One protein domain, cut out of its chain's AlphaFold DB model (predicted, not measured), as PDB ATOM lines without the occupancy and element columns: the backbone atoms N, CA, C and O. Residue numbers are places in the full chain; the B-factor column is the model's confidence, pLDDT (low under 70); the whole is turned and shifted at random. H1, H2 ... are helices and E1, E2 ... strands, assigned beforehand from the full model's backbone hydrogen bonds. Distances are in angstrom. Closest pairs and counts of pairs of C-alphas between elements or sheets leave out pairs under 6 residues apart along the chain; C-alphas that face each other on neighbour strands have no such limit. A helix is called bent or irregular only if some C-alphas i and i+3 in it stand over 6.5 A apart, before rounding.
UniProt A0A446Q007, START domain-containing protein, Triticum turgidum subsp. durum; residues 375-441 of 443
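This is residues 375 to 441 of the 443 residues of the protein "START domain-containing protein" of Triticum turgidum subsp. durum (UniProt A0A446Q007). A two-stranded antiparallel hairpin, E1 with E2, makes one arm of a loose model, and two short helices, H1 and H2, meet at a corner well away from it. Residues 410 to 420 and 423 to 429 stand free, and they take in most of that corner. The printed part has 67 residues, in the order E1, E2, H1, H2; its class is mixed, helices and strands, with under half of the residues in named elements. The radius of gyration of the C-alphas is 15.7 A, and the spans are 40 by 34 by 20 A.

Pass residues 375 to 384 and find C-alpha 385 at (-6.372, 11.720, 13.836), where E1 begins; it runs 19.7 A to residue 391. E2, residues 400 to 406, runs 19.8 A. H1 is residues 415 to 423, starting at C-alpha 415 at (0.252, 26.965, 30.169). H2, residues 425 to 432, ends at C-alpha 432 at (-10.171, 31.412, 15.408); it is irregular, with C-alphas 426 and 429 7.4 A apart.

Look first at the hairpin of E1 and E2, antiparallel at 162 degrees, where N 387 and O 404 are within hydrogen-bond range at 2.9 A, and N 402 and O 389 at 2.8 A. H1 and H2 only just touch, only at the corner, with 3 pairs of C-alphas within 8 A; the closest C-alphas, those of Phe 421 and Arg 427, are 6.8 A apart. Their lines are about perpendicular, at 76 degrees. E1 is apart from H1 and H2, and E2 from H2. Every O i to N i+4 pair is within hydrogen-bond range in H1, but 2 of 4 in H2.

Find the two C-alphas farthest apart at Gly 393 and Pro 412, 41.4 A. The printed part has no cut and no long link. Mean pLDDT of the printed part is 72.6; it is under 70 at residues 377 to 382, 395 to 396, 428 and 430 to 441.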
ATOM      1  N   ARG A 375      -5.501   7.832  10.579       78.19
ATOM      2  CA  ARG A 375      -4.738   8.995  10.110       78.19
ATOM      3  C   ARG A 375      -5.463   9.626   8.924       78.19
ATOM      4  O   ARG A 375      -5.906   8.901   8.036       78.19
ATOM      5  N   ALA A 376      -5.547  10.954   8.897       74.06
ATOM      6  CA  ALA A 376      -6.092  11.651   7.740       74.06
ATOM      7  C   ALA A 376      -5.274  11.313   6.467       74.06
ATOM      8  O   ALA A 376      -4.043  11.325   6.514       74.06
ATOM      9  N   PRO A 377      -5.925  11.010   5.329       60.62
ATOM     10  CA  PRO A 377      -5.253  10.515   4.122       60.62
ATOM     11  C   PRO A 377      -4.444  11.570   3.346       60.62
ATOM     12  O   PRO A 377      -3.739  11.219   2.402       60.62
ATOM     13  N   ARG A 378      -4.527  12.860   3.700       60.75
ATOM     14  CA  ARG A 378      -3.847  13.944   2.971       60.75
ATOM     15  C   ARG A 378      -2.425  14.175   3.492       60.75
ATOM     16  O   ARG A 378      -2.225  14.458   4.668       60.75
ATOM     17  N   ALA A 379      -1.446  14.108   2.589       42.88
ATOM     18  CA  ALA A 379      -0.067  14.507   2.853       42.88
ATOM     19  C   ALA A 379       0.027  16.042   2.934       42.88
ATOM     20  O   ALA A 379      -0.216  16.716   1.938       42.88
ATOM     21  N   GLY A 380       0.353  16.589   4.109       53.31
ATOM     22  CA  GLY A 380       0.615  18.025   4.297       53.31
ATOM     23  C   GLY A 380      -0.080  18.641   5.512       53.31
ATOM     24  O   GLY A 380       0.518  19.482   6.178       53.31
ATOM     25  N   ALA A 381      -1.273  18.158   5.865       51.78
ATOM     26  CA  ALA A 381      -1.866  18.440   7.167       51.78
ATOM     27  C   ALA A 381      -0.981  17.784   8.242       51.78
ATOM     28  O   ALA A 381      -0.376  16.737   7.987       51.78
ATOM     29  N   GLY A 382      -0.873  18.374   9.434       59.88
ATOM     30  CA  GLY A 382      -0.172  17.759  10.571       59.88
ATOM     31  C   GLY A 382      -0.669  16.333  10.868       59.88
ATOM     32  O   GLY A 382      -1.539  15.805  10.182       59.88
ATOM     33  N   ASP A 383      -0.141  15.659  11.893       71.50
ATOM     34  CA  ASP A 383      -0.607  14.301  12.228       71.50
ATOM     35  C   ASP A 383      -2.035  14.332  12.827       71.50
ATOM     36  O   ASP A 383      -2.229  14.224  14.036       71.50
ATOM     37  N   VAL A 384      -3.033  14.555  11.964       81.50
ATOM     38  CA  VAL A 384      -4.460  14.633  12.273       81.50
ATOM     39  C   VAL A 384      -5.000  13.216  12.416       81.50
ATOM     40  O   VAL A 384      -4.837  12.365  11.529       81.50
ATOM     41  N   ARG A 385      -5.668  12.968  13.540       84.19
ATOM     42  CA  ARG A 385      -6.372  11.720  13.836       84.19
ATOM     43  C   ARG A 385      -7.870  11.935  13.689       84.19
ATOM     44  O   ARG A 385      -8.403  12.902  14.221       84.19
ATOM     45  N   LEU A 386      -8.535  11.028  12.986       85.12
ATOM     46  CA  LEU A 386      -9.968  11.061  12.714       85.12
ATOM     47  C   LEU A 386     -10.647   9.836  13.325       85.12
ATOM     48  O   LEU A 386     -10.134   8.718  13.228       85.12
ATOM     49  N   THR A 387     -11.813  10.046  13.919       86.81
ATOM     50  CA  THR A 387     -12.718   9.002  14.396       86.81
ATOM     51  C   THR A 387     -14.159   9.365  14.075       86.81
ATOM     52  O   THR A 387     -14.529  10.540  14.032       86.81
ATOM     53  N   SER A 388     -14.995   8.350  13.892       84.12
ATOM     54  CA  SER A 388     -16.440   8.502  13.871       84.12
ATOM     55  C   SER A 388     -17.105   7.354  14.615       84.12
ATOM     56  O   SER A 388     -16.686   6.204  14.478       84.12
ATOM     57  N   ARG A 389     -18.179   7.646  15.344       83.62
ATOM     58  CA  ARG A 389     -19.049   6.639  15.961       83.62
ATOM     59  C   ARG A 389     -20.506   7.060  15.869       83.62
ATOM     60  O   ARG A 389     -20.802   8.246  15.786       83.62
ATOM     61  N   THR A 390     -21.410   6.099  15.960       82.75
ATOM     62  CA  THR A 390     -22.849   6.369  15.987       82.75
ATOM     63  C   THR A 390     -23.368   6.190  17.404       82.75
ATOM     64  O   THR A 390     -23.190   5.127  17.993       82.75
ATOM     65  N   ASN A 391     -24.010   7.220  17.951       81.50
ATOM     66  CA  ASN A 391     -24.742   7.133  19.205       81.50
ATOM     67  C   ASN A 391     -26.208   6.756  18.931       81.50
ATOM     68  O   ASN A 391     -26.926   7.492  18.252       81.50
ATOM     69  N   ALA A 392     -26.650   5.619  19.468       81.88
ATOM     70  CA  ALA A 392     -28.009   5.106  19.292       81.88
ATOM     71  C   ALA A 392     -28.998   5.570  20.383       81.88
ATOM     72  O   ALA A 392     -30.178   5.242  20.292       81.88
ATOM     73  N   GLY A 393     -28.544   6.330  21.389       76.31
ATOM     74  CA  GLY A 393     -29.403   6.815  22.477       76.31
ATOM     75  C   GLY A 393     -28.732   6.934  23.849       76.31
ATOM     76  O   GLY A 393     -29.438   7.008  24.853       76.31
ATOM     77  N   ASP A 394     -27.398   6.945  23.921       74.44
ATOM     78  CA  ASP A 394     -26.665   7.081  25.178       74.44
ATOM     79  C   ASP A 394     -26.973   8.441  25.835       74.44
ATOM     80  O   ASP A 394     -26.793   9.494  25.204       74.44
ATOM     81  N   PRO A 395     -27.422   8.455  27.106       67.88
ATOM     82  CA  PRO A 395     -27.760   9.687  27.800       67.88
ATOM     83  C   PRO A 395     -26.567  10.645  27.902       67.88
ATOM     84  O   PRO A 395     -25.484  10.279  28.360       67.88
ATOM     85  N   GLY A 396     -26.792  11.912  27.552       67.31
ATOM     86  CA  GLY A 396     -25.787  12.974  27.671       67.31
ATOM     87  C   GLY A 396     -24.928  13.201  26.425       67.31
ATOM     88  O   GLY A 396     -24.024  14.034  26.477       67.31
ATOM     89  N   GLU A 397     -25.225  12.523  25.317       71.25
ATOM     90  CA  GLU A 397     -24.586  12.730  24.017       71.25
ATOM     91  C   GLU A 397     -25.636  12.913  22.908       71.25
ATOM     92  O   GLU A 397     -26.748  12.399  23.028       71.25
ATOM     93  N   PRO A 398     -25.322  13.645  21.823       77.69
ATOM     94  CA  PRO A 398     -26.245  13.788  20.701       77.69
ATOM     95  C   PRO A 398     -26.476  12.435  20.017       77.69
ATOM     96  O   PRO A 398     -25.537  11.657  19.848       77.69
ATOM     97  N   GLN A 399     -27.720  12.146  19.629       84.06
ATOM     98  CA  GLN A 399     -28.066  10.948  18.862       84.06
ATOM     99  C   GLN A 399     -27.568  11.080  17.413       84.06
ATOM    100  O   GLN A 399     -27.605  12.167  16.836       84.06
ATOM    101  N   GLY A 400     -27.128   9.972  16.813       86.00
ATOM    102  CA  GLY A 400     -26.638   9.923  15.434       86.00
ATOM    103  C   GLY A 400     -25.114   9.870  15.321       86.00
ATOM    104  O   GLY A 400     -24.420   9.427  16.236       86.00
ATOM    105  N   LEU A 401     -24.588  10.257  14.155       84.56
ATOM    106  CA  LEU A 401     -23.155  10.207  13.861       84.56
ATOM    107  C   LEU A 401     -22.401  11.315  14.608       84.56
ATOM    108  O   LEU A 401     -22.675  12.500  14.426       84.56
ATOM    109  N   ILE A 402     -21.405  10.914  15.391       82.69
ATOM    110  CA  ILE A 402     -20.454  11.780  16.081       82.69
ATOM    111  C   ILE A 402     -19.088  11.567  15.434       82.69
ATOM    112  O   ILE A 402     -18.507  10.488  15.549       82.69
ATOM    113  N   ALA A 403     -18.574  12.597  14.765       84.00
ATOM    114  CA  ALA A 403     -17.221  12.626  14.223       84.00
ATOM    115  C   ALA A 403     -16.305  13.460  15.128       84.00
ATOM    116  O   ALA A 403     -16.739  14.449  15.722       84.00
ATOM    117  N   CYS A 404     -15.039  13.066  15.242       83.38
ATOM    118  CA  CYS A 404     -14.022  13.841  15.940       83.38
ATOM    119  C   CYS A 404     -12.709  13.830  15.155       83.38
ATOM    120  O   CYS A 404     -12.254  12.791  14.672       83.38
ATOM    121  N   ALA A 405     -12.105  15.011  15.053       85.69
ATOM    122  CA  ALA A 405     -10.771  15.221  14.527       85.69
ATOM    123  C   ALA A 405      -9.886  15.782  15.642       85.69
ATOM    124  O   ALA A 405     -10.273  16.721  16.339       85.69
ATOM    125  N   VAL A 406      -8.694  15.216  15.809       84.06
ATOM    126  CA  VAL A 406      -7.695  15.703  16.758       84.06
ATOM    127  C   VAL A 406      -6.441  16.083  15.993       84.06
ATOM    128  O   VAL A 406      -5.828  15.248  15.329       84.06
ATOM    129  N   LEU A 407      -6.046  17.345  16.136       84.19
ATOM    130  CA  LEU A 407      -4.751  17.866  15.724       84.19
ATOM    131  C   LEU A 407      -3.968  18.248  16.977       84.19
ATOM    132  O   LEU A 407      -4.501  18.873  17.892       84.19
ATOM    133  N   SER A 408      -2.695  17.876  17.014       81.69
ATOM    134  CA  SER A 408      -1.800  18.208  18.119       81.69
ATOM    135  C   SER A 408      -0.655  19.069  17.612       81.69
ATOM    136  O   SER A 408       0.011  18.710  16.646       81.69
ATOM    137  N   THR A 409      -0.420  20.197  18.278       82.38
ATOM    138  CA  THR A 409       0.691  21.104  17.977       82.38
ATOM    139  C   THR A 409       1.397  21.532  19.258       82.38
ATOM    140  O   THR A 409       0.788  21.580  20.329       82.38
ATOM    141  N   TRP A 410       2.696  21.805  19.161       82.00
ATOM    142  CA  TRP A 410       3.493  22.322  20.267       82.00
ATOM    143  C   TRP A 410       3.512  23.850  20.223       82.00
ATOM    144  O   TRP A 410       3.857  24.434  19.197       82.00
ATOM    145  N   LEU A 411       3.175  24.493  21.342       83.94
ATOM    146  CA  LEU A 411       3.217  25.947  21.473       83.94
ATOM    147  C   LEU A 411       4.339  26.343  22.445       83.94
ATOM    148  O   LEU A 411       4.339  25.867  23.581       83.94
ATOM    149  N   PRO A 412       5.276  27.227  22.056       86.31
ATOM    150  CA  PRO A 412       6.384  27.661  22.907       86.31
ATOM    151  C   PRO A 412       5.943  28.751  23.905       86.31
ATOM    152  O   PRO A 412       6.561  29.807  24.006       86.31
ATOM    153  N   VAL A 413       4.842  28.523  24.623       88.31
ATOM    154  CA  VAL A 413       4.285  29.447  25.625       88.31
ATOM    155  C   VAL A 413       3.944  28.696  26.904       88.31
ATOM    156  O   VAL A 413       3.677  27.494  26.883       88.31
ATOM    157  N   SER A 414       3.939  29.400  28.038       87.56
ATOM    158  CA  SER A 414       3.561  28.776  29.307       87.56
ATOM    159  C   SER A 414       2.066  28.400  29.317       87.56
ATOM    160  O   SER A 414       1.251  29.129  28.737       87.56
ATOM    161  N   PRO A 415       1.665  27.315  30.013       84.56
ATOM    162  CA  PRO A 415       0.252  26.965  30.169       84.56
ATOM    163  C   PRO A 415      -0.590  28.090  30.781       84.56
ATOM    164  O   PRO A 415      -1.742  28.263  30.396       84.56
ATOM    165  N   THR A 416      -0.018  28.877  31.698       88.81
ATOM    166  CA  THR A 416      -0.698  30.014  32.335       88.81
ATOM    167  C   THR A 416      -0.992  31.118  31.329       88.81
ATOM    168  O   THR A 416      -2.138  31.538  31.210       88.81
ATOM    169  N   SER A 417       0.007  31.523  30.540       89.50
ATOM    170  CA  SER A 417      -0.164  32.547  29.503       89.50
ATOM    171  C   SER A 417      -1.153  32.101  28.424       89.50
ATOM    172  O   SER A 417      -1.960  32.899  27.955       89.50
ATOM    173  N   LEU A 418      -1.127  30.815  28.051       87.75
ATOM    174  CA  LEU A 418      -2.102  30.249  27.119       87.75
ATOM    175  C   LEU A 418      -3.518  30.262  27.709       87.75
ATOM    176  O   LEU A 418      -4.467  30.613  27.018       87.75
ATOM    177  N   LEU A 419      -3.674  29.899  28.982       87.06
ATOM    178  CA  LEU A 419      -4.972  29.911  29.650       87.06
ATOM    179  C   LEU A 419      -5.530  31.333  29.791       87.06
ATOM    180  O   LEU A 419      -6.722  31.535  29.585       87.06
ATOM    181  N   GLU A 420      -4.688  32.309  30.130       88.25
ATOM    182  CA  GLU A 420      -5.057  33.729  30.170       88.25
ATOM    183  C   GLU A 420      -5.502  34.217  28.793       88.25
ATOM    184  O   GLU A 420      -6.571  34.811  28.679       88.25
ATOM    185  N   PHE A 421      -4.753  33.870  27.743       87.44
ATOM    186  CA  PHE A 421      -5.132  34.156  26.361       87.44
ATOM    187  C   PHE A 421      -6.495  33.557  25.988       87.44
ATOM    188  O   PHE A 421      -7.340  34.255  25.441       87.44
ATOM    189  N   LEU A 422      -6.739  32.282  26.314       85.38
ATOM    190  CA  LEU A 422      -8.008  31.604  26.011       85.38
ATOM    191  C   LEU A 422      -9.194  32.140  26.830       85.38
ATOM    192  O   LEU A 422     -10.345  31.993  26.416       85.38
ATOM    193  N   ARG A 423      -8.930  32.723  28.004       84.00
ATOM    194  CA  ARG A 423      -9.947  33.349  28.862       84.00
ATOM    195  C   ARG A 423     -10.305  34.763  28.421       84.00
ATOM    196  O   ARG A 423     -11.404  35.211  28.736       84.00
ATOM    197  N   ASP A 424      -9.402  35.448  27.728       85.06
ATOM    198  CA  ASP A 424      -9.624  36.802  27.239       85.06
ATOM    199  C   ASP A 424     -10.594  36.796  26.049       85.06
ATOM    200  O   ASP A 424     -10.264  36.396  24.930       85.06
ATOM    201  N   GLU A 425     -11.824  37.247  26.295       81.62
ATOM    202  CA  GLU A 425     -12.868  37.282  25.271       81.62
ATOM    203  C   GLU A 425     -12.505  38.192  24.095       81.62
ATOM    204  O   GLU A 425     -12.877  37.888  22.961       81.62
ATOM    205  N   SER A 426     -11.731  39.256  24.344       84.62
ATOM    206  CA  SER A 426     -11.321  40.216  23.313       84.62
ATOM    207  C   SER A 426     -10.360  39.608  22.289       84.62
ATOM    208  O   SER A 426     -10.274  40.079  21.156       84.62
ATOM    209  N   ARG A 427      -9.685  38.513  22.659       78.12
ATOM    210  CA  ARG A 427      -8.682  37.831  21.833       78.12
ATOM    211  C   ARG A 427      -9.204  36.568  21.150       78.12
ATOM    212  O   ARG A 427      -8.482  35.954  20.363       78.12
ATOM    213  N   ARG A 428     -10.474  36.197  21.365       69.56
ATOM    214  CA  ARG A 428     -11.123  35.067  20.666       69.56
ATOM    215  C   ARG A 428     -11.007  35.126  19.131       69.56
ATOM    216  O   ARG A 428     -10.742  34.068  18.552       69.56
ATOM    217  N   PRO A 429     -11.130  36.294  18.461       70.31
ATOM    218  CA  PRO A 429     -10.974  36.373  17.005       70.31
ATOM    219  C   PRO A 429      -9.564  35.988  16.524       70.31
ATOM    220  O   PRO A 429      -9.413  35.374  15.468       70.31
ATOM    221  N   GLU A 430      -8.525  36.290  17.313       67.44
ATOM    222  CA  GLU A 430      -7.128  35.921  17.016       67.44
ATOM    223  C   GLU A 430      -6.905  34.410  17.117       67.44
ATOM    224  O   GLU A 430      -6.093  33.847  16.388       67.44
ATOM    225  N   GLY A 431      -7.628  33.752  18.030       57.38
ATOM    226  CA  GLY A 431      -7.626  32.301  18.162       57.38
ATOM    227  C   GLY A 431      -8.226  31.640  16.925       57.38
ATOM    228  O   GLY A 431      -7.559  30.834  16.292       57.38
ATOM    229  N   MET A 432      -9.453  32.013  16.546       49.38
ATOM    230  CA  MET A 432     -10.171  31.412  15.408       49.38
ATOM    231  C   MET A 432      -9.483  31.613  14.052       49.38
ATOM    232  O   MET A 432      -9.554  30.716  13.224       49.38
ATOM    233  N   SER A 433      -8.795  32.737  13.838       44.50
ATOM    234  CA  SER A 433      -8.108  33.061  12.572       44.50
ATOM    235  C   SER A 433      -6.705  32.453  12.420       44.50
ATOM    236  O   SER A 433      -6.096  32.580  11.360       44.50
ATOM    237  N   ARG A 434      -6.154  31.827  13.472       46.25
ATOM    238  CA  ARG A 434      -4.803  31.226  13.472       46.25
ATOM    239  C   ARG A 434      -4.784  29.705  13.575       46.25
ATOM    240  O   ARG A 434      -3.720  29.108  13.410       46.25
ATOM    241  N   TRP A 435      -5.920  29.071  13.858       47.44
ATOM    242  CA  TRP A 435      -6.052  27.636  13.618       47.44
ATOM    243  C   TRP A 435      -6.084  27.435  12.104       47.44
ATOM    244  O   TRP A 435      -6.784  28.191  11.439       47.44
ATOM    245  N   PRO A 436      -5.307  26.492  11.541       41.50
ATOM    246  CA  PRO A 436      -5.282  26.301  10.098       41.50
ATOM    247  C   PRO A 436      -6.715  26.121   9.590       41.50
ATOM    248  O   PRO A 436      -7.452  25.303  10.144       41.50
ATOM    249  N   ASP A 437      -7.084  26.861   8.542       38.41
ATOM    250  CA  ASP A 437      -8.400  26.794   7.882       38.41
ATOM    251  C   ASP A 437      -8.783  25.347   7.484       38.41
ATOM    252  O   ASP A 437      -9.951  25.003   7.321       38.41
ATOM    253  N   GLU A 438      -7.801  24.439   7.439       35.56
ATOM    254  CA  GLU A 438      -7.967  22.994   7.265       35.56
ATOM    255  C   GLU A 438      -8.757  22.287   8.388       35.56
ATOM    256  O   GLU A 438      -9.329  21.227   8.141       35.56
ATOM    257  N   LEU A 439      -8.835  22.839   9.609       34.22
ATOM    258  CA  LEU A 439      -9.649  22.259  10.695       34.22
ATOM    259  C   LEU A 439     -11.156  22.434  10.459       34.22
ATOM    260  O   LEU A 439     -11.944  21.625  10.945       34.22
ATOM    261  N   PHE A 440     -11.549  23.455   9.696       30.81
ATOM    262  CA  PHE A 440     -12.943  23.707   9.331       30.81
ATOM    263  C   PHE A 440     -13.322  23.099   7.974       30.81
ATOM    264  O   PHE A 440     -14.503  23.016   7.659       30.81
ATOM    265  N   SER A 441     -12.354  22.593   7.199       26.17
ATOM    266  CA  SER A 441     -12.602  21.991   5.881       26.17
ATOM    267  C   SER A 441     -12.979  20.495   5.918       26.17
ATOM    268  O   SER A 441     -13.080  19.874   4.857       26.17
TER     269      SER A 441